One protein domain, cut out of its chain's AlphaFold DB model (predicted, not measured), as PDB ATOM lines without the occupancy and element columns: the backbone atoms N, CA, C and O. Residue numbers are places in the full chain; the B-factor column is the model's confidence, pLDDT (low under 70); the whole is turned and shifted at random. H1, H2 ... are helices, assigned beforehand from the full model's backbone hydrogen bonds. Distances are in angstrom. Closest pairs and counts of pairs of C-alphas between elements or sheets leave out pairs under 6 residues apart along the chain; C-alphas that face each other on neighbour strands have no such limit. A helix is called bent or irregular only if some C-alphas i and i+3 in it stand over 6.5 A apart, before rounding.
ATOM      1  N   GLU A   2     267.253 485.038 373.367       93.88
ATOM      2  CA  GLU A   2     268.050 483.795 373.263       93.88
ATOM      3  C   GLU A   2     269.564 484.049 373.209       93.88
ATOM      4  O   GLU A   2     270.295 483.621 374.092       93.88
ATOM      5  N   GLN A   3     270.032 484.849 372.249       94.81
ATOM      6  CA  GLN A   3     271.465 485.118 372.094       94.81
ATOM      7  C   GLN A   3     272.087 485.868 373.285       94.81
ATOM      8  O   GLN A   3     273.260 485.685 373.584       94.81
ATOM      9  N   CYS A   4     271.311 486.674 374.018       96.38
ATOM     10  CA  CYS A   4     271.792 487.293 375.256       96.38
ATOM     11  C   CYS A   4     271.981 486.245 376.364       96.38
ATOM     12  O   CYS A   4     272.937 486.338 377.124       96.38
ATOM     13  N   LYS A   5     271.083 485.251 376.452       97.06
ATOM     14  CA  LYS A   5     271.209 484.129 377.397       97.06
ATOM     15  C   LYS A   5     272.432 483.275 377.074       97.06
ATOM     16  O   LYS A   5     273.181 482.945 377.985       97.06
ATOM     17  N   LEU A   6     272.655 482.987 375.790       96.81
ATOM     18  CA  LEU A   6     273.853 482.289 375.328       96.81
ATOM     19  C   LEU A   6     275.112 483.088 375.668       96.81
ATOM     20  O   LEU A   6     275.976 482.569 376.355       96.81
ATOM     21  N   LEU A   7     275.183 484.374 375.307       96.88
ATOM     22  CA  LEU A   7     276.346 485.214 375.615       96.88
ATOM     23  C   LEU A   7     276.617 485.313 377.126       96.88
ATOM     24  O   LEU A   7     277.775 485.340 377.532       96.88
ATOM     25  N   PHE A   8     275.579 485.297 377.965       97.19
ATOM     26  CA  PHE A   8     275.734 485.286 379.422       97.19
ATOM     27  C   PHE A   8     276.457 484.041 379.956       97.19
ATOM     28  O   PHE A   8     277.176 484.123 380.955       97.19
ATOM     29  N   LEU A   9     276.315 482.894 379.284       96.50
ATOM     30  CA  LEU A   9     277.058 481.681 379.628       96.50
ATOM     31  C   LEU A   9     278.559 481.810 379.319       96.50
ATOM     32  O   LEU A   9     279.340 481.111 379.951       96.50
ATOM     33  N   HIS A  10     278.964 482.730 378.436       95.38
ATOM     34  CA  HIS A  10     280.374 483.034 378.165       95.38
ATOM     35  C   HIS A  10     280.917 484.158 379.058       95.38
ATOM     36  O   HIS A  10     282.007 484.031 379.611       95.38
ATOM     37  N   THR A  11     280.164 485.257 379.199       94.31
ATOM     38  CA  THR A  11     280.598 486.498 379.864       94.31
ATOM     39  C   THR A  11     279.455 487.151 380.638       94.31
ATOM     40  O   THR A  11     278.355 487.351 380.120       94.31
ATOM     41  N   ARG A  12     279.699 487.511 381.902       92.56
ATOM     42  CA  ARG A  12     278.649 488.063 382.787       92.56
ATOM     43  C   ARG A  12     278.382 489.540 382.539       92.56
ATOM     44  O   ARG A  12     277.294 490.025 382.837       92.56
ATOM     45  N   ASN A  13     279.374 490.251 382.020       90.38
ATOM     46  CA  ASN A  13     279.301 491.676 381.717       90.38
ATOM     47  C   ASN A  13     280.041 491.923 380.394       90.38
ATOM     48  O   ASN A  13     281.238 492.224 380.431       90.38
ATOM     49  N   PRO A  14     279.391 491.701 379.239       93.25
ATOM     50  CA  PRO A  14     279.997 491.977 377.943       93.25
ATOM     51  C   PRO A  14     280.248 493.478 377.768       93.25
ATOM     52  O   PRO A  14     279.477 494.312 378.256       93.25
ATOM     53  N   THR A  15     281.310 493.826 377.037       92.62
ATOM     54  CA  THR A  15     281.599 495.228 376.715       92.62
ATOM     55  C   THR A  15     280.557 495.792 375.754       92.62
ATOM     56  O   THR A  15     279.785 495.060 375.115       92.62
ATOM     57  N   ARG A  16     280.539 497.121 375.630       92.31
ATOM     58  CA  ARG A  16     279.673 497.817 374.676       92.31
ATOM     59  C   ARG A  16     279.877 497.280 373.260       92.31
ATOM     60  O   ARG A  16     278.903 496.919 372.605       92.31
ATOM     61  N   LYS A  17     281.132 497.143 372.830       93.06
ATOM     62  CA  LYS A  17     281.501 496.658 371.497       93.06
ATOM     63  C   LYS A  17     280.973 495.251 371.222       93.06
ATOM     64  O   LYS A  17     280.446 494.997 370.141       93.06
ATOM     65  N   ILE A  18     281.063 494.341 372.194       94.75
ATOM     66  CA  ILE A  18     280.508 492.986 372.060       94.75
ATOM     67  C   ILE A  18     278.982 493.020 371.943       94.75
ATOM     68  O   ILE A  18     278.424 492.342 371.080       94.75
ATOM     69  N   CYS A  19     278.301 493.840 372.748       94.62
ATOM     70  CA  CYS A  19     276.848 494.007 372.646       94.62
ATOM     71  C   CYS A  19     276.434 494.542 371.268       94.62
ATOM     72  O   CYS A  19     275.514 494.013 370.647       94.62
ATOM     73  N   GLU A  20     277.125 495.564 370.764       94.44
ATOM     74  CA  GLU A  20     276.858 496.152 369.448       94.44
ATOM     75  C   GLU A  20     277.112 495.151 368.310       94.44
ATOM     76  O   GLU A  20     276.280 495.017 367.409       94.44
ATOM     77  N   LYS A  21     278.216 494.391 368.368       95.00
ATOM     78  CA  LYS A  21     278.500 493.300 367.418       95.00
ATOM     79  C   LYS A  21     277.419 492.224 367.452       95.00
ATOM     80  O   LYS A  21     277.010 491.750 366.394       95.00
ATOM     81  N   LEU A  22     276.937 491.855 368.640       95.50
ATOM     82  CA  LEU A  22     275.856 490.883 368.774       95.50
ATOM     83  C   LEU A  22     274.578 491.386 368.095       95.50
ATOM     84  O   LEU A  22     273.969 490.647 367.324       95.50
ATOM     85  N   ILE A  23     274.191 492.642 368.337       95.19
ATOM     86  CA  ILE A  23     273.007 493.246 367.707       95.19
ATOM     87  C   ILE A  23     273.148 493.225 366.183       95.19
ATOM     88  O   ILE A  23     272.224 492.786 365.504       95.19
ATOM     89  N   LYS A  24     274.318 493.601 365.648       94.44
ATOM     90  CA  LYS A  24     274.598 493.536 364.204       94.44
ATOM     91  C   LYS A  24     274.559 492.116 363.647       94.44
ATOM     92  O   LYS A  24     274.077 491.924 362.543       94.44
ATOM     93  N   LYS A  25     275.022 491.101 364.380       93.81
ATOM     94  CA  LYS A  25     274.890 489.708 363.918       93.81
ATOM     95  C   LYS A  25     273.434 489.244 363.870       93.81
ATOM     96  O   LYS A  25     273.083 488.461 362.995       93.81
ATOM     97  N   ILE A  26     272.592 489.722 364.786       92.50
ATOM     98  CA  ILE A  26     271.162 489.381 364.812       92.50
ATOM     99  C   ILE A  26     270.391 490.149 363.730       92.50
ATOM    100  O   ILE A  26     269.498 489.580 363.105       92.50
ATOM    101  N   VAL A  27     270.725 491.425 363.507       92.62
ATOM    102  CA  VAL A  27     270.087 492.295 362.506       92.62
ATOM    103  C   VAL A  27     271.160 493.039 361.689       92.62
ATOM    104  O   VAL A  27     271.474 494.193 361.992       92.62
ATOM    105  N   PRO A  28     271.732 492.407 360.644       91.25
ATOM    106  CA  PRO A  28     272.877 492.957 359.905       91.25
ATOM    107  C   PRO A  28     272.630 494.294 359.212       91.25
ATOM    108  O   PRO A  28     273.543 495.106 359.106       91.25
ATOM    109  N   SER A  29     271.400 494.544 358.762       92.75
ATOM    110  CA  SER A  29     271.027 495.754 358.023       92.75
ATOM    111  C   SER A  29     270.736 496.968 358.911       92.75
ATOM    112  O   SER A  29     270.349 498.016 358.397       92.75
ATOM    113  N   MET A  30     270.857 496.846 360.237       93.31
ATOM    114  CA  MET A  30     270.503 497.924 361.157       93.31
ATOM    115  C   MET A  30     271.599 498.995 361.229       93.31
ATOM    116  O   MET A  30     272.753 498.698 361.544       93.31
ATOM    117  N   ASP A  31     271.214 500.254 361.012       93.56
ATOM    118  CA  ASP A  31     272.099 501.408 361.185       93.56
ATOM    119  C   ASP A  31     272.469 501.594 362.675       93.56
ATOM    120  O   ASP A  31     271.570 501.775 363.504       93.56
ATOM    121  N   PRO A  32     273.765 501.595 363.046       90.44
ATOM    122  CA  PRO A  32     274.222 501.811 364.423       90.44
ATOM    123  C   PRO A  32     273.819 503.157 365.030       90.44
ATOM    124  O   PRO A  32     273.775 503.295 366.255       90.44
ATOM    125  N   LEU A  33     273.555 504.164 364.195       92.12
ATOM    126  CA  LEU A  33     273.169 505.502 364.645       92.12
ATOM    127  C   LEU A  33     271.659 505.633 364.873       92.12
ATOM    128  O   LEU A  33     271.228 506.577 365.551       92.12
ATOM    129  N   SER A  34     270.875 504.671 364.377       96.00
ATOM    130  CA  SER A  34     269.416 504.652 364.483       96.00
ATOM    131  C   SER A  34     268.923 504.629 365.935       96.00
ATOM    132  O   SER A  34     269.590 504.151 366.863       96.00
ATOM    133  N   LYS A  35     267.712 505.153 366.150       96.50
ATOM    134  CA  LYS A  35     267.061 505.131 367.471       96.50
ATOM    135  C   LYS A  35     266.767 503.694 367.902       96.50
ATOM    136  O   LYS A  35     266.902 503.361 369.078       96.50
ATOM    137  N   GLU A  36     266.421 502.847 366.944       96.06
ATOM    138  CA  GLU A  36     266.118 501.429 367.093       96.06
ATOM    139  C   GLU A  36     267.340 500.666 367.610       96.06
ATOM    140  O   GLU A  36     267.231 499.924 368.588       96.06
ATOM    141  N   PHE A  37     268.522 500.911 367.034       96.00
ATOM    142  CA  PHE A  37     269.765 500.292 367.493       96.00
ATOM    143  C   PHE A  37     270.099 500.691 368.931       96.00
ATOM    144  O   PHE A  37     270.370 499.834 369.775       96.00
ATOM    145  N   LYS A  38     270.006 501.989 369.252       95.44
ATOM    146  CA  LYS A  38     270.224 502.497 370.619       95.44
ATOM    147  C   LYS A  38     269.239 501.882 371.617       95.44
ATOM    148  O   LYS A  38     269.629 501.533 372.733       95.44
ATOM    149  N   MET A  39     267.980 501.699 371.215       96.12
ATOM    150  CA  MET A  39     266.962 501.039 372.034       96.12
ATOM    151  C   MET A  39     267.284 499.557 372.265       96.12
ATOM    152  O   MET A  39     267.198 499.087 373.402       96.12
ATOM    153  N   LEU A  40     267.699 498.823 371.228       95.38
ATOM    154  CA  LEU A  40     268.124 497.425 371.357       95.38
ATOM    155  C   LEU A  40     269.364 497.277 372.236       95.38
ATOM    156  O   LEU A  40     269.428 496.351 373.047       95.38
ATOM    157  N   TYR A  41     270.321 498.197 372.123       95.56
ATOM    158  CA  TYR A  41     271.489 498.237 372.994       95.56
ATOM    159  C   TYR A  41     271.089 498.423 374.459       95.56
ATOM    160  O   TYR A  41     271.489 497.621 375.307       95.56
ATOM    161  N   ARG A  42     270.230 499.407 374.758       95.94
ATOM    162  CA  ARG A  42     269.729 499.632 376.123       95.94
ATOM    163  C   ARG A  42     269.024 498.392 376.672       95.94
ATOM    164  O   ARG A  42     269.359 497.926 377.756       95.94
ATOM    165  N   LYS A  43     268.134 497.789 375.881       95.88
ATOM    166  CA  LYS A  43     267.420 496.560 376.255       95.88
ATOM    167  C   LYS A  43     268.368 495.380 376.488       95.88
ATOM    168  O   LYS A  43     268.152 494.568 377.382       95.88
ATOM    169  N   THR A  44     269.438 495.285 375.700       95.81
ATOM    170  CA  THR A  44     270.485 494.272 375.884       95.81
ATOM    171  C   THR A  44     271.188 494.464 377.224       95.81
ATOM    172  O   THR A  44     271.310 493.502 377.977       95.81
ATOM    173  N   ARG A  45     271.578 495.696 377.571       95.44
ATOM    174  CA  ARG A  45     272.175 496.025 378.877       95.44
ATOM    175  C   ARG A  45     271.244 495.671 380.039       95.44
ATOM    176  O   ARG A  45     271.666 494.961 380.944       95.44
ATOM    177  N   GLU A  46     269.973 496.059 379.948       96.25
ATOM    178  CA  GLU A  46     268.944 495.720 380.943       96.25
ATOM    179  C   GLU A  46     268.818 494.196 381.143       96.25
ATOM    180  O   GLU A  46     268.689 493.720 382.272       96.25
ATOM    181  N   TYR A  47     268.906 493.395 380.072       96.19
ATOM    182  CA  TYR A  47     268.932 491.935 380.203       96.19
ATOM    183  C   TYR A  47     270.147 491.438 380.987       96.19
ATOM    184  O   TYR A  47     269.976 490.620 381.888       96.19
ATOM    185  N   PHE A  48     271.350 491.933 380.694       96.44
ATOM    186  CA  PHE A  48     272.558 491.532 381.422       96.44
ATOM    187  C   PHE A  48     272.527 491.955 382.893       96.44
ATOM    188  O   PHE A  48     272.934 491.177 383.756       96.44
ATOM    189  N   ASP A  49     271.988 493.132 383.206       95.56
ATOM    190  CA  ASP A  49     271.799 493.583 384.589       95.56
ATOM    191  C   ASP A  49     270.858 492.644 385.351       95.56
ATOM    192  O   ASP A  49     271.193 492.159 386.438       95.56
ATOM    193  N   ASN A  50     269.729 492.289 384.736       96.38
ATOM    194  CA  ASN A  50     268.774 491.337 385.300       96.38
ATOM    195  C   ASN A  50     269.376 489.936 385.464       96.38
ATOM    196  O   ASN A  50     269.163 489.281 386.490       96.38
ATOM    197  N   PHE A  51     270.151 489.467 384.484       96.69
ATOM    198  CA  PHE A  51     270.815 488.168 384.544       96.69
ATOM    199  C   PHE A  51     271.829 488.111 385.684       96.69
ATOM    200  O   PHE A  51     271.759 487.179 386.485       96.69
ATOM    201  N   ARG A  52     272.697 489.122 385.814       96.00
ATOM    202  CA  ARG A  52     273.665 489.233 386.916       96.00
ATOM    203  C   ARG A  52     272.975 489.296 388.272       96.00
ATOM    204  O   ARG A  52     273.334 488.543 389.172       96.00
ATOM    205  N   CYS A  53     271.964 490.153 388.409       95.56
ATOM    206  CA  CYS A  53     271.203 490.298 389.649       95.56
ATOM    207  C   CYS A  53     270.572 488.967 390.073       95.56
ATOM    208  O   CYS A  53     270.713 488.547 391.221       95.56
ATOM    209  N   THR A  54     269.929 488.266 389.138       95.94
ATOM    210  CA  THR A  54     269.287 486.980 389.436       95.94
ATOM    211  C   THR A  54     270.318 485.903 389.770       95.94
ATOM    212  O   THR A  54     270.167 485.217 390.771       95.94
ATOM    213  N   PHE A  55     271.388 485.786 388.978       96.81
ATOM    214  CA  PHE A  55     272.458 484.816 389.220       96.81
ATOM    215  C   PHE A  55     273.088 484.988 390.608       96.81
ATOM    216  O   PHE A  55     273.209 484.025 391.359       96.81
ATOM    217  N   ASN A  56     273.428 486.220 390.985       96.56
ATOM    218  CA  ASN A  56     274.024 486.501 392.287       96.56
ATOM    219  C   ASN A  56     273.061 486.208 393.444       96.56
ATOM    220  O   ASN A  56     273.474 485.648 394.456       96.56
ATOM    221  N   LYS A  57     271.764 486.503 393.292       96.31
ATOM    222  CA  LYS A  57     270.746 486.093 394.276       96.31
ATOM    223  C   LYS A  57     270.683 484.572 394.428       96.31
ATOM    224  O   LYS A  57     270.632 484.083 395.557       96.31
ATOM    225  N   ASP A  58     270.739 483.835 393.319       95.94
ATOM    226  CA  ASP A  58     270.751 482.370 393.328       95.94
ATOM    227  C   ASP A  58     271.994 481.816 394.047       95.94
ATOM    228  O   ASP A  58     271.881 480.858 394.815       95.94
ATOM    229  N   MET A  59     273.167 482.427 393.840       97.25
ATOM    230  CA  MET A  59     274.411 482.044 394.520       97.25
ATOM    231  C   MET A  59     274.383 482.369 396.016       97.25
ATOM    232  O   MET A  59     274.782 481.534 396.823       97.25
ATOM    233  N   VAL A  60     273.846 483.529 396.416       96.81
ATOM    234  CA  VAL A  60     273.630 483.864 397.836       96.81
ATOM    235  C   VAL A  60     272.722 482.833 398.507       96.81
ATOM    236  O   VAL A  60     273.003 482.408 399.627       96.81
ATOM    237  N   ALA A  61     271.642 482.418 397.841       95.62
ATOM    238  CA  ALA A  61     270.734 481.407 398.375       95.62
ATOM    239  C   ALA A  61     271.429 480.046 398.550       95.62
ATOM    240  O   ALA A  61     271.269 479.416 399.594       95.62
ATOM    241  N   LEU A  62     272.243 479.619 397.575       94.69
ATOM    242  CA  LEU A  62     273.044 478.395 397.691       94.69
ATOM    243  C   LEU A  62     274.080 478.470 398.813       94.69
ATOM    244  O   LEU A  62     274.207 477.518 399.576       94.69
ATOM    245  N   ALA A  63     274.795 479.591 398.931       95.94
ATOM    246  CA  ALA A  63     275.795 479.782 399.976       95.94
ATOM    247  C   ALA A  63     275.160 479.663 401.365       95.94
ATOM    248  O   ALA A  63     275.691 478.973 402.230       95.94
ATOM    249  N   LYS A  64     273.985 480.271 401.562       94.50
ATOM    250  CA  LYS A  64     273.226 480.152 402.813       94.50
ATOM    251  C   LYS A  64     272.789 478.714 403.097       94.50
ATOM    252  O   LYS A  64     272.981 478.257 404.217       94.50
ATOM    253  N   ASP A  65     272.236 478.002 402.113       93.31
ATOM    254  CA  ASP A  65     271.819 476.600 402.291       93.31
ATOM    255  C   ASP A  65     273.001 475.690 402.660       93.31
ATOM    256  O   ASP A  65     272.882 474.850 403.554       93.31
ATOM    257  N   LEU A  66     274.162 475.889 402.028       93.44
ATOM    258  CA  LEU A  66     275.362 475.122 402.356       93.44
ATOM    259  C   LEU A  66     275.902 475.471 403.748       93.44
ATOM    260  O   LEU A  66     276.208 474.559 404.509       93.44
ATOM    261  N   LEU A  67     275.954 476.757 404.112       93.56
ATOM    262  CA  LEU A  67     276.452 477.212 405.418       93.56
ATOM    263  C   LEU A  67     275.576 476.771 406.599       93.56
ATOM    264  O   LEU A  67     276.083 476.579 407.703       93.56
ATOM    265  N   VAL A  68     274.273 476.576 406.378       91.06
ATOM    266  CA  VAL A  68     273.369 475.985 407.381       91.06
ATOM    267  C   VAL A  68     273.725 474.520 407.652       91.06
ATOM    268  O   VAL A  68     273.625 474.072 408.791       91.06
ATOM    269  N   LYS A  69     274.148 473.773 406.625       88.19
ATOM    270  CA  LYS A  69     274.498 472.344 406.733       88.19
ATOM    271  C   LYS A  69     275.941 472.125 407.189       88.19
ATOM    272  O   LYS A  69     276.207 471.173 407.911       88.19
ATOM    273  N   ASN A  70     276.852 472.996 406.765       86.69
ATOM    274  CA  ASN A  70     278.279 472.958 407.064       86.69
ATOM    275  C   ASN A  70     278.752 474.373 407.390       86.69
ATOM    276  O   ASN A  70     278.915 475.196 406.497       86.69
ATOM    277  N   CYS A  71     278.983 474.643 408.675       82.19
ATOM    278  CA  CYS A  71     279.347 475.969 409.181       82.19
ATOM    279  C   CYS A  71     280.645 476.531 408.567       82.19
ATOM    280  O   CYS A  71     280.793 477.750 408.499       82.19
ATOM    281  N   ASP A  72     281.552 475.649 408.146       86.56
ATOM    282  CA  ASP A  72     282.815 475.970 407.481       86.56
ATOM    283  C   ASP A  72     283.098 474.904 406.397       86.56
ATOM    284  O   ASP A  72     283.698 473.863 406.681       86.56
ATOM    285  N   PRO A  73     282.517 475.046 405.189       91.12
ATOM    286  CA  PRO A  73     282.584 474.016 404.162       91.12
ATOM    287  C   PRO A  73     283.958 474.010 403.485       91.12
ATOM    288  O   PRO A  73     284.413 475.024 402.967       91.12
ATOM    289  N   THR A  74     284.585 472.837 403.400       93.00
ATOM    290  CA  THR A  74     285.810 472.658 402.604       93.00
ATOM    291  C   THR A  74     285.515 472.740 401.104       93.00
ATOM    292  O   THR A  74     284.392 472.465 400.671       93.00
ATOM    293  N   ASP A  75     286.537 472.990 400.283       92.06
ATOM    294  CA  ASP A  75     286.430 472.951 398.816       92.06
ATOM    295  C   ASP A  75     285.765 471.667 398.304       92.06
ATOM    296  O   ASP A  75     284.862 471.716 397.468       92.06
ATOM    297  N   LYS A  76     286.119 470.516 398.888       92.50
ATOM    298  CA  LYS A  76     285.502 469.228 398.559       92.50
ATOM    299  C   LYS A  76     284.006 469.200 398.887       92.50
ATOM    300  O   LYS A  76     283.234 468.616 398.132       92.50
ATOM    301  N   ASN A  77     283.578 469.822 399.991       91.88
ATOM    302  CA  ASN A  77     282.154 469.922 400.324       91.88
ATOM    303  C   ASN A  77     281.406 470.776 399.293       91.88
ATOM    304  O   ASN A  77     280.303 470.407 398.891       91.88
ATOM    305  N   ILE A  78     282.005 471.883 398.850       94.38
ATOM    306  CA  ILE A  78     281.421 472.787 397.850       94.38
ATOM    307  C   ILE A  78     281.297 472.075 396.499       94.38
ATOM    308  O   ILE A  78     280.225 472.079 395.894       94.38
ATOM    309  N   GLU A  79     282.359 471.409 396.047       93.50
ATOM    310  CA  GLU A  79     282.354 470.633 394.803       93.50
ATOM    311  C   GLU A  79     281.291 469.531 394.820       93.50
ATOM    312  O   GLU A  79     280.504 469.421 393.882       93.50
ATOM    313  N   GLN A  80     281.213 468.752 395.904       91.94
ATOM    314  CA  GLN A  80     280.204 467.699 396.061       91.94
ATOM    315  C   GLN A  80     278.777 468.252 396.081       91.94
ATOM    316  O   GLN A  80     277.873 467.626 395.532       91.94
ATOM    317  N   PHE A  81     278.572 469.418 396.692       91.19
ATOM    318  CA  PHE A  81     277.269 470.075 396.745       91.19
ATOM    319  C   PHE A  81     276.810 470.571 395.367       91.19
ATOM    320  O   PHE A  81     275.628 470.486 395.038       91.19
ATOM    321  N   VAL A  82     277.736 471.070 394.546       90.69
ATOM    322  CA  VAL A  82     277.445 471.568 393.192       90.69
ATOM    323  C   VAL A  82     277.354 470.439 392.156       90.69
ATOM    324  O   VAL A  82     276.675 470.602 391.131       90.69
ATOM    325  N   ALA A  83     278.008 469.305 392.417       84.50
ATOM    326  CA  ALA A  83     278.110 468.187 391.492       84.50
ATOM    327  C   ALA A  83     276.747 467.718 390.948       84.50
ATOM    328  O   ALA A  83     275.703 467.722 391.611       84.50
ATOM    329  N   GLY A  84     276.752 467.265 389.695       80.94
ATOM    330  CA  GLY A  84     275.582 466.650 389.071       80.94
ATOM    331  C   GLY A  84     274.540 467.661 388.583       80.94
ATOM    332  O   GLY A  84     274.742 468.318 387.563       80.94
ATOM    333  N   ARG A  85     273.359 467.715 389.222       84.75
ATOM    334  CA  ARG A  85     272.209 468.501 388.714       84.75
ATOM    335  C   ARG A  85     272.180 469.950 389.199       84.75
ATOM    336  O   ARG A  85     271.499 470.751 388.563       84.75
ATOM    337  N   VAL A  86     272.891 470.303 390.270       90.44
ATOM    338  CA  VAL A  86     272.772 471.631 390.899       90.44
ATOM    339  C   VAL A  86     273.269 472.731 389.968       90.44
ATOM    340  O   VAL A  86     272.519 473.668 389.686       90.44
ATOM    341  N   TRP A  87     274.472 472.596 389.399       94.06
ATOM    342  CA  TRP A  87     274.986 473.588 388.446       94.06
ATOM    343  C   TRP A  87     274.052 473.757 387.233       94.06
ATOM    344  O   TRP A  87     273.756 474.879 386.818       94.06
ATOM    345  N   ARG A  88     273.495 472.647 386.719       92.50
ATOM    346  CA  ARG A  88     272.536 472.662 385.600       92.50
ATOM    347  C   ARG A  88     271.249 473.380 385.968       92.50
ATOM    348  O   ARG A  88     270.747 474.165 385.174       92.50
ATOM    349  N   GLN A  89     270.717 473.134 387.163       93.81
ATOM    350  CA  GLN A  89     269.513 473.804 387.651       93.81
ATOM    351  C   GLN A  89     269.723 475.316 387.747       93.81
ATOM    352  O   GLN A  89     268.852 476.076 387.327       93.81
ATOM    353  N   LYS A  90     270.887 475.768 388.227       93.94
ATOM    354  CA  LYS A  90     271.197 477.203 388.343       93.94
ATOM    355  C   LYS A  90     271.412 477.897 387.009       93.94
ATOM    356  O   LYS A  90     271.074 479.070 386.875       93.94
ATOM    357  N   LEU A  91     271.898 477.171 386.010       95.25
ATOM    358  CA  LEU A  91     272.057 477.695 384.655       95.25
ATOM    359  C   LEU A  91     270.871 477.383 383.731       95.25
ATOM    360  O   LEU A  91     270.897 477.782 382.569       95.25
ATOM    361  N   SER A  92     269.819 476.723 384.227       94.25
ATOM    362  CA  SER A  92     268.724 476.171 383.412       94.25
ATOM    363  C   SER A  92     268.068 477.207 382.495       94.25
ATOM    364  O   SER A  92     268.001 476.998 381.287       94.25
ATOM    365  N   LYS A  93     267.708 478.376 383.038       94.19
ATOM    366  CA  LYS A  93     267.095 479.493 382.293       94.19
ATOM    367  C   LYS A  93     267.962 480.077 381.168       94.19
ATOM    368  O   LYS A  93     267.469 480.864 380.362       94.19
ATOM    369  N   TYR A  94     269.261 479.773 381.156       95.75
ATOM    370  CA  TYR A  94     270.179 480.161 380.087       95.75
ATOM    371  C   TYR A  94     270.445 478.994 379.139       95.75
ATOM    372  O   TYR A  94     270.463 479.189 377.929       95.75
ATOM    373  N   LEU A  95     270.604 477.784 379.682       95.31
ATOM    374  CA  LEU A  95     270.794 476.552 378.917       95.31
ATOM    375  C   LEU A  95     269.573 476.191 378.063       95.31
ATOM    376  O   LEU A  95     269.731 475.538 377.046       95.31
ATOM    377  N   GLU A  96     268.370 476.654 378.401       95.31
ATOM    378  CA  GLU A  96     267.199 476.511 377.519       95.31
ATOM    379  C   GLU A  96     267.356 477.236 376.169       95.31
ATOM    380  O   GLU A  96     266.634 476.940 375.223       95.31
ATOM    381  N   ALA A  97     268.280 478.199 376.073       96.06
ATOM    382  CA  ALA A  97     268.604 478.884 374.825       96.06
ATOM    383  C   ALA A  97     269.594 478.093 373.952       96.06
ATOM    384  O   ALA A  97     269.835 478.484 372.807       96.06
ATOM    385  N   SER A  98     270.191 477.020 374.484       95.81
ATOM    386  CA  SER A  98     271.123 476.168 373.753       95.81
ATOM    387  C   SER A  98     270.448 474.913 373.216       95.81
ATOM    388  O   SER A  98     269.470 474.414 373.774       95.81
ATOM    389  N   ASP A  99     271.008 474.355 372.145       95.56
ATOM    390  CA  ASP A  99     270.772 472.955 371.822       95.56
ATOM    391  C   ASP A  99     271.547 472.111 372.838       95.56
ATOM    392  O   ASP A  99     272.713 471.750 372.653       95.56
ATOM    393  N   PHE A 100     270.890 471.826 373.963       93.38
ATOM    394  CA  PHE A 100     271.500 471.057 375.040       93.38
ATOM    395  C   PHE A 100     271.843 469.622 374.613       93.38
ATOM    396  O   PHE A 100     272.729 468.997 375.200       93.38
ATOM    397  N   SER A 101     271.150 469.082 373.603       93.62
ATOM    398  CA  SER A 101     271.393 467.732 373.099       93.62
ATOM    399  C   SER A 101     272.751 467.623 372.404       93.62
ATOM    400  O   SER A 101     273.434 466.607 372.569       93.62
ATOM    401  N   GLU A 102     273.163 468.693 371.726       94.38
ATOM    402  CA  GLU A 102     274.486 468.835 371.134       94.38
ATOM    403  C   GLU A 102     275.509 469.297 372.173       94.38
ATOM    404  O   GLU A 102     276.562 468.683 372.338       94.38
ATOM    405  N   PHE A 103     275.170 470.321 372.960       93.62
ATOM    406  CA  PHE A 103     276.068 470.900 373.960       93.62
ATOM    407  C   PHE A 103     276.607 469.860 374.949       93.62
ATOM    408  O   PHE A 103     277.793 469.870 375.283       93.62
ATOM    409  N   LYS A 104     275.760 468.920 375.392       93.31
ATOM    410  CA  LYS A 104     276.146 467.887 376.365       93.31
ATOM    411  C   LYS A 104     277.221 466.917 375.861       93.31
ATOM    412  O   LYS A 104     277.738 466.148 376.666       93.31
ATOM    413  N   LYS A 105     277.533 466.915 374.560       95.06
ATOM    414  CA  LYS A 105     278.620 466.112 373.981       95.06
ATOM    415  C   LYS A 105     279.998 466.705 374.299       95.06
ATOM    416  O   LYS A 105     280.978 465.968 374.341       95.06
ATOM    417  N   SER A 106     280.080 468.011 374.572       94.19
ATOM    418  CA  SER A 106     281.325 468.670 374.978       94.19
ATOM    419  C   SER A 106     281.534 468.565 376.488       94.19
ATOM    420  O   SER A 106     281.099 469.420 377.266       94.19
ATOM    421  N   GLN A 107     282.227 467.512 376.920       93.44
ATOM    422  CA  GLN A 107     282.490 467.296 378.343       93.44
ATOM    423  C   GLN A 107     283.345 468.415 378.960       93.44
ATOM    424  O   GLN A 107     283.125 468.785 380.114       93.44
ATOM    425  N   SER A 108     284.275 468.998 378.196       94.56
ATOM    426  CA  SER A 108     285.083 470.142 378.636       94.56
ATOM    427  C   SER A 108     284.226 471.389 378.859       94.56
ATOM    428  O   SER A 108     284.323 471.996 379.923       94.56
ATOM    429  N   SER A 109     283.320 471.726 377.933       94.62
ATOM    430  CA  SER A 109     282.401 472.865 378.098       94.62
ATOM    431  C   SER A 109     281.475 472.687 379.304       94.62
ATOM    432  O   SER A 109     281.251 473.634 380.062       94.62
ATOM    433  N   LEU A 110     280.947 471.473 379.512       94.19
ATOM    434  CA  LEU A 110     280.143 471.155 380.697       94.19
ATOM    435  C   LEU A 110     280.955 471.352 381.980       94.19
ATOM    436  O   LEU A 110     280.453 471.943 382.936       94.19
ATOM    437  N   LYS A 111     282.210 470.888 381.991       94.94
ATOM    438  CA  LYS A 111     283.092 471.015 383.152       94.94
ATOM    439  C   LYS A 111     283.454 472.470 383.441       94.94
ATOM    440  O   LYS A 111     283.440 472.870 384.599       94.94
ATOM    441  N   SER A 112     283.685 473.281 382.412       96.44
ATOM    442  CA  SER A 112     283.874 474.729 382.543       96.44
ATOM    443  C   SER A 112     282.679 475.424 383.202       96.44
ATOM    444  O   SER A 112     282.872 476.231 384.111       96.44
ATOM    445  N   LEU A 113     281.443 475.096 382.802       96.12
ATOM    446  CA  LEU A 113     280.240 475.659 383.430       96.12
ATOM    447  C   LEU A 113     280.044 475.179 384.871       96.12
ATOM    448  O   LEU A 113     279.647 475.966 385.729       96.12
ATOM    449  N   GLU A 114     280.321 473.906 385.152       96.38
ATOM    450  CA  GLU A 114     280.283 473.373 386.517       96.38
ATOM    451  C   GLU A 114     281.310 474.082 387.411       96.38
ATOM    452  O   GLU A 114     280.948 474.591 388.472       96.38
ATOM    453  N   ASN A 115     282.559 474.199 386.952       96.81
ATOM    454  CA  ASN A 115     283.628 474.892 387.670       96.81
ATOM    455  C   ASN A 115     283.286 476.371 387.894       96.81
ATOM    456  O   ASN A 115     283.520 476.895 388.978       96.81
ATOM    457  N   PHE A 116     282.665 477.038 386.916       97.44
ATOM    458  CA  PHE A 116     282.176 478.405 387.089       97.44
ATOM    459  C   PHE A 116     281.183 478.531 388.256       97.44
ATOM    460  O   PHE A 116     281.277 479.486 389.030       97.44
ATOM    461  N   ILE A 117     280.258 477.578 388.417       97.75
ATOM    462  CA  ILE A 117     279.318 477.576 389.549       97.75
ATOM    463  C   ILE A 117     280.035 477.300 390.871       97.75
ATOM    464  O   ILE A 117     279.751 477.991 391.847       97.75
ATOM    465  N   VAL A 118     280.967 476.341 390.906       97.81
ATOM    466  CA  VAL A 118     281.774 476.041 392.103       97.81
ATOM    467  C   VAL A 118     282.519 477.288 392.577       97.81
ATOM    468  O   VAL A 118     282.351 477.708 393.720       97.81
ATOM    469  N   GLU A 119     283.276 477.933 391.692       98.06
ATOM    470  CA  GLU A 119     284.079 479.112 392.032       98.06
ATOM    471  C   GLU A 119     283.202 480.327 392.379       98.06
ATOM    472  O   GLU A 119     283.492 481.070 393.316       98.06
ATOM    473  N   SER A 120     282.063 480.502 391.697       97.88
ATOM    474  CA  SER A 120     281.087 481.547 392.049       97.88
ATOM    475  C   SER A 120     280.493 481.341 393.442       97.88
ATOM    476  O   SER A 120     280.209 482.317 394.144       97.88
ATOM    477  N   LEU A 121     280.281 480.084 393.837       97.69
ATOM    478  CA  LEU A 121     279.756 479.728 395.147       97.69
ATOM    479  C   LEU A 121     280.805 479.945 396.245       97.69
ATOM    480  O   LEU A 121     280.458 480.545 397.260       97.69
ATOM    481  N   LYS A 122     282.071 479.560 396.021       97.75
ATOM    482  CA  LYS A 122     283.199 479.849 396.932       97.75
ATOM    483  C   LYS A 122     283.279 481.339 397.267       97.75
ATOM    484  O   LYS A 122     283.206 481.710 398.432       97.75
ATOM    485  N   ILE A 123     283.265 482.198 396.244       98.12
ATOM    486  CA  ILE A 123     283.279 483.664 396.411       98.12
ATOM    487  C   ILE A 123     282.146 484.152 397.330       98.12
ATOM    488  O   ILE A 123     282.347 485.029 398.172       98.12
ATOM    489  N   HIS A 124     280.939 483.609 397.163       97.94
ATOM    490  CA  HIS A 124     279.798 483.995 397.991       97.94
ATOM    491  C   HIS A 124     279.887 483.446 399.416       97.94
ATOM    492  O   HIS A 124     279.453 484.131 400.338       97.94
ATOM    493  N   ILE A 125     280.431 482.244 399.608       97.00
ATOM    494  CA  ILE A 125     280.665 481.659 400.932       97.00
ATOM    495  C   ILE A 125     281.679 482.501 401.702       97.00
ATOM    496  O   ILE A 125     281.352 482.948 402.800       97.00
ATOM    497  N   ASP A 126     282.827 482.812 401.095       96.38
ATOM    498  CA  ASP A 126     283.863 483.661 401.696       96.38
ATOM    499  C   ASP A 126     283.282 485.005 402.144       96.38
ATOM    500  O   ASP A 126     283.502 485.456 403.268       96.38
ATOM    501  N   TYR A 127     282.462 485.626 401.287       96.94
ATOM    502  CA  TYR A 127     281.782 486.875 401.615       96.94
ATOM    503  C   TYR A 127     280.847 486.731 402.828       96.94
ATOM    504  O   TYR A 127     280.848 487.587 403.712       96.94
ATOM    505  N   GLN A 128     280.044 485.663 402.893       95.31
ATOM    506  CA  GLN A 128     279.132 485.423 404.020       95.31
ATOM    507  C   GLN A 128     279.892 485.133 405.322       95.31
ATOM    508  O   GLN A 128     279.471 485.602 406.381       95.31
ATOM    509  N   ILE A 129     281.009 484.402 405.256       94.25
ATOM    510  CA  ILE A 129     281.879 484.127 406.409       94.25
ATOM    511  C   ILE A 129     282.487 485.432 406.933       94.25
ATOM    512  O   ILE A 129     282.359 485.719 408.122       94.25
ATOM    513  N   ALA A 130     283.051 486.265 406.055       95.25
ATOM    514  CA  ALA A 130     283.593 487.574 406.420       95.25
ATOM    515  C   ALA A 130     282.536 488.457 407.111       95.25
ATOM    516  O   ALA A 130     282.758 488.976 408.207       95.25
ATOM    517  N   VAL A 131     281.332 488.560 406.531       94.44
ATOM    518  CA  VAL A 131     280.209 489.300 407.140       94.44
ATOM    519  C   VAL A 131     279.845 488.738 408.520       94.44
ATOM    520  O   VAL A 131     279.639 489.505 409.464       94.44
ATOM    521  N   ARG A 132     279.789 487.410 408.676       92.38
ATOM    522  CA  ARG A 132     279.513 486.752 409.966       92.38
ATOM    523  C   ARG A 132     280.591 487.051 411.007       92.38
ATOM    524  O   ARG A 132     280.258 487.260 412.174       92.38
ATOM    525  N   ASN A 133     281.848 487.134 410.583       93.75
ATOM    526  CA  ASN A 133     282.990 487.506 411.419       93.75
ATOM    527  C   ASN A 133     283.045 489.010 411.733       93.75
ATOM    528  O   ASN A 133     283.993 489.475 412.362       93.75
ATOM    529  N   LYS A 134     282.007 489.773 411.355       94.19
ATOM    530  CA  LYS A 134     281.900 491.230 411.526       94.19
ATOM    531  C   LYS A 134     282.966 492.010 410.755       94.19
ATOM    532  O   LYS A 134     283.196 493.188 411.041       94.19
ATOM    533  N   GLU A 135     283.571 491.387 409.750       93.75
ATOM    534  CA  GLU A 135     284.311 492.111 408.728       93.75
ATOM    535  C   GLU A 135     283.318 492.956 407.912       93.75
ATOM    536  O   GLU A 135     282.117 492.670 407.853       93.75
ATOM    537  N   LYS A 136     283.802 494.024 407.272       94.19
ATOM    538  CA  LYS A 136     282.983 494.906 406.421       94.19
ATOM    539  C   LYS A 136     283.380 494.766 404.944       94.19
ATOM    540  O   LYS A 136     283.846 495.745 404.358       94.19
ATOM    541  N   PRO A 137     283.249 493.574 404.325       95.19
ATOM    542  CA  PRO A 137     283.672 493.377 402.944       95.19
ATOM    543  C   PRO A 137     282.775 494.157 401.970       95.19
ATOM    544  O   PRO A 137     281.543 494.108 402.039       95.19
ATOM    545  N   SER A 138     283.391 494.831 400.999       96.44
ATOM    546  CA  SER A 138     282.683 495.441 399.867       96.44
ATOM    547  C   SER A 138     282.123 494.353 398.949       96.44
ATOM    548  O   SER A 138     282.893 493.554 398.416       96.44
ATOM    549  N   TYR A 139     280.802 494.316 398.730       94.25
ATOM    550  CA  TYR A 139     280.181 493.342 397.815       94.25
ATOM    551  C   TYR A 139     280.647 493.541 396.364       94.25
ATOM    552  O   TYR A 139     280.845 492.576 395.628       94.25
ATOM    553  N   SER A 140     280.877 494.792 395.957       94.25
ATOM    554  CA  SER A 140     281.373 495.103 394.614       94.25
ATOM    555  C   SER A 140     282.741 494.459 394.368       94.25
ATOM    556  O   SER A 140     282.919 493.696 393.420       94.25
ATOM    557  N   GLU A 141     283.691 494.680 395.273       93.81
ATOM    558  CA  GLU A 141     285.070 494.210 395.109       93.81
ATOM    559  C   GLU A 141     285.217 492.718 395.409       93.81
ATOM    560  O   GLU A 141     285.867 491.986 394.662       93.81
ATOM    561  N   ASN A 142     284.589 492.249 396.491       96.25
ATOM    562  CA  ASN A 142     284.773 490.884 396.974       96.25
ATOM    563  C   ASN A 142     283.885 489.870 396.263       96.25
ATOM    564  O   ASN A 142     284.207 488.689 396.312       96.25
ATOM    565  N   VAL A 143     282.813 490.308 395.595       96.50
ATOM    566  CA  VAL A 143     281.901 489.415 394.870       96.50
ATOM    567  C   VAL A 143     281.845 489.763 393.390       96.50
ATOM    568  O   VAL A 143     282.263 488.952 392.565       96.50
ATOM    569  N   LEU A 144     281.373 490.958 393.023       94.75
ATOM    570  CA  LEU A 144     281.095 491.279 391.614       94.75
ATOM    571  C   LEU A 144     282.357 491.248 390.740       94.75
ATOM    572  O   LEU A 144     282.348 490.621 389.677       94.75
ATOM    573  N   THR A 145     283.449 491.862 391.198       93.69
ATOM    574  CA  THR A 145     284.734 491.859 390.481       93.69
ATOM    575  C   THR A 145     285.322 490.453 390.380       93.69
ATOM    576  O   THR A 145     285.804 490.068 389.314       93.69
ATOM    577  N   LYS A 146     285.251 489.648 391.450       96.69
ATOM    578  CA  LYS A 146     285.759 488.264 391.432       96.69
ATOM    579  C   LYS A 146     284.951 487.371 390.487       96.69
ATOM    580  O   LYS A 146     285.545 486.654 389.691       96.69
ATOM    581  N   ILE A 147     283.619 487.472 390.487       95.88
ATOM    582  CA  ILE A 147     282.755 486.713 389.565       95.88
ATOM    583  C   ILE A 147     283.034 487.082 388.114       95.88
ATOM    584  O   ILE A 147     283.076 486.200 387.259       95.88
ATOM    585  N   LYS A 148     283.264 488.367 387.821       91.81
ATOM    586  CA  LYS A 148     283.633 488.798 386.468       91.81
ATOM    587  C   LYS A 148     284.952 488.169 386.005       91.81
ATOM    588  O   LYS A 148     285.056 487.795 384.842       91.81
ATOM    589  N   LYS A 149     285.937 487.989 386.892       94.81
ATOM    590  CA  LYS A 149     287.196 487.298 386.549       94.81
ATOM    591  C   LYS A 149     286.985 485.830 386.172       94.81
ATOM    592  O   LYS A 149     287.760 485.296 385.389       94.81
ATOM    593  N   LEU A 150     285.914 485.191 386.649       96.44
ATOM    594  CA  LEU A 150     285.577 483.819 386.263       96.44
ATOM    595  C   LEU A 150     285.106 483.693 384.803       96.44
ATOM    596  O   LEU A 150     284.907 482.577 384.329       96.44
ATOM    597  N   ASP A 151     284.930 484.801 384.068       94.94
ATOM    598  CA  ASP A 151     284.662 484.788 382.617       94.94
ATOM    599  C   ASP A 151     285.719 483.983 381.859       94.94
ATOM    600  O   ASP A 151     285.353 483.236 380.957       94.94
ATOM    601  N   GLN A 152     286.972 483.977 382.318       94.06
ATOM    602  CA  GLN A 152     288.043 483.149 381.751       94.06
ATOM    603  C   GLN A 152     287.728 481.640 381.717       94.06
ATOM    604  O   GLN A 152     288.210 480.932 380.839       94.06
ATOM    605  N   LEU A 153     286.897 481.131 382.640       96.12
ATOM    606  CA  LEU A 153     286.530 479.708 382.683       96.12
ATOM    607  C   LEU A 153     285.574 479.323 381.552       96.12
ATOM    608  O   LEU A 153     285.503 478.157 381.163       96.12
ATOM    609  N   THR A 154     284.806 480.294 381.057       95.81
ATOM    610  CA  THR A 154     283.658 480.067 380.177       95.81
ATOM    611  C   THR A 154     283.743 480.825 378.859       95.81
ATOM    612  O   THR A 154     282.917 480.597 377.986       95.81
TER     613      THR A 154
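This is residues 2 to 154 of the 184 residues of an uncharacterized protein of Gigaspora rosea (UniProt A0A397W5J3). Two long helices, H3 and H7, cross as a lopsided X at Ala 63 and Ile 125, well toward the last residues of both, with shorter helices packed round them. H3 runs along the longest axis; H2 and H1 pack on its earlier part, H5 packs on H1 and H7, H4 packs on H7, and H8 folds back along H7 as a hairpin, with H9 after it. The printed part has 153 residues with nine named helices, H1 to H9 in chain order, and no named strand; the class is all helix. It is flat, spanning 55 by 40 by 21 A, and only just compact, close to loose, with a radius of gyration of the C-alphas of 17.4 A.

H3, residues 35 to 69, is the longest helix, 51.7 A from C-alpha 35 at (267.061, 505.131, 367.471) to C-alpha 69 at (274.498, 472.344, 406.733). H7, residues 107 to 132, is 37.2 A long. Before H3 come H1, residues 2 to 10, and H2, residues 16 to 26. Between H3 and H7 come H4, residues 75 to 82, H5, residues 85 to 95, and H6, residues 100 to 103. H8, residues 139 to 149, precedes H9, residues 151 to 154, which ends at C-alpha 154 at (283.658, 480.067, 380.177). H5 is irregular, with C-alphas 90 and 93 7.7 A apart; H8 is only just irregular, with C-alphas 142 and 145 6.6 A apart.

H7 is the hub, touching five helices. Its residues 120 to 128 touch H3 at a steep tilt of 67 degrees, only just short of perpendicular; the closest C-alphas, of Ala 63 and Ile 125, are 5.3 A apart. H7 and H8 form a helical hairpin at a shallow tilt of 14 degrees, closest at C-alphas 120 and 147, 6.0 A. The closest C-alphas of H7 are 6.1 A from H4 at Val 118 and Glu 79, 5.6 A from H5 at Glu 114 and Trp 87, and 5.6 A from H9 at Ser 112 and Leu 153; H7 touches these three. H1 touches H3, closest at C-alphas 4 and 44, 7.1 A, and H5, at C-alphas 5 and 94, 4.9 A. H2 touches H3, closest at C-alphas 20 and 41, 6.8 A. H6 touches no helix. Every O i to N i+4 pair is within hydrogen-bond range in H2, H3, H4 and H7, against 4 of 5 in H1 and 5 of 7 in both H5 and H8; H6 and H9 are too short for such a pair.

The two C-alphas farthest apart, of Ser 29 and Cys 71, are 55.5 A apart. The printed part has no cut and no long link. Its mean pLDDT is 94.4, and no printed residue is under 70.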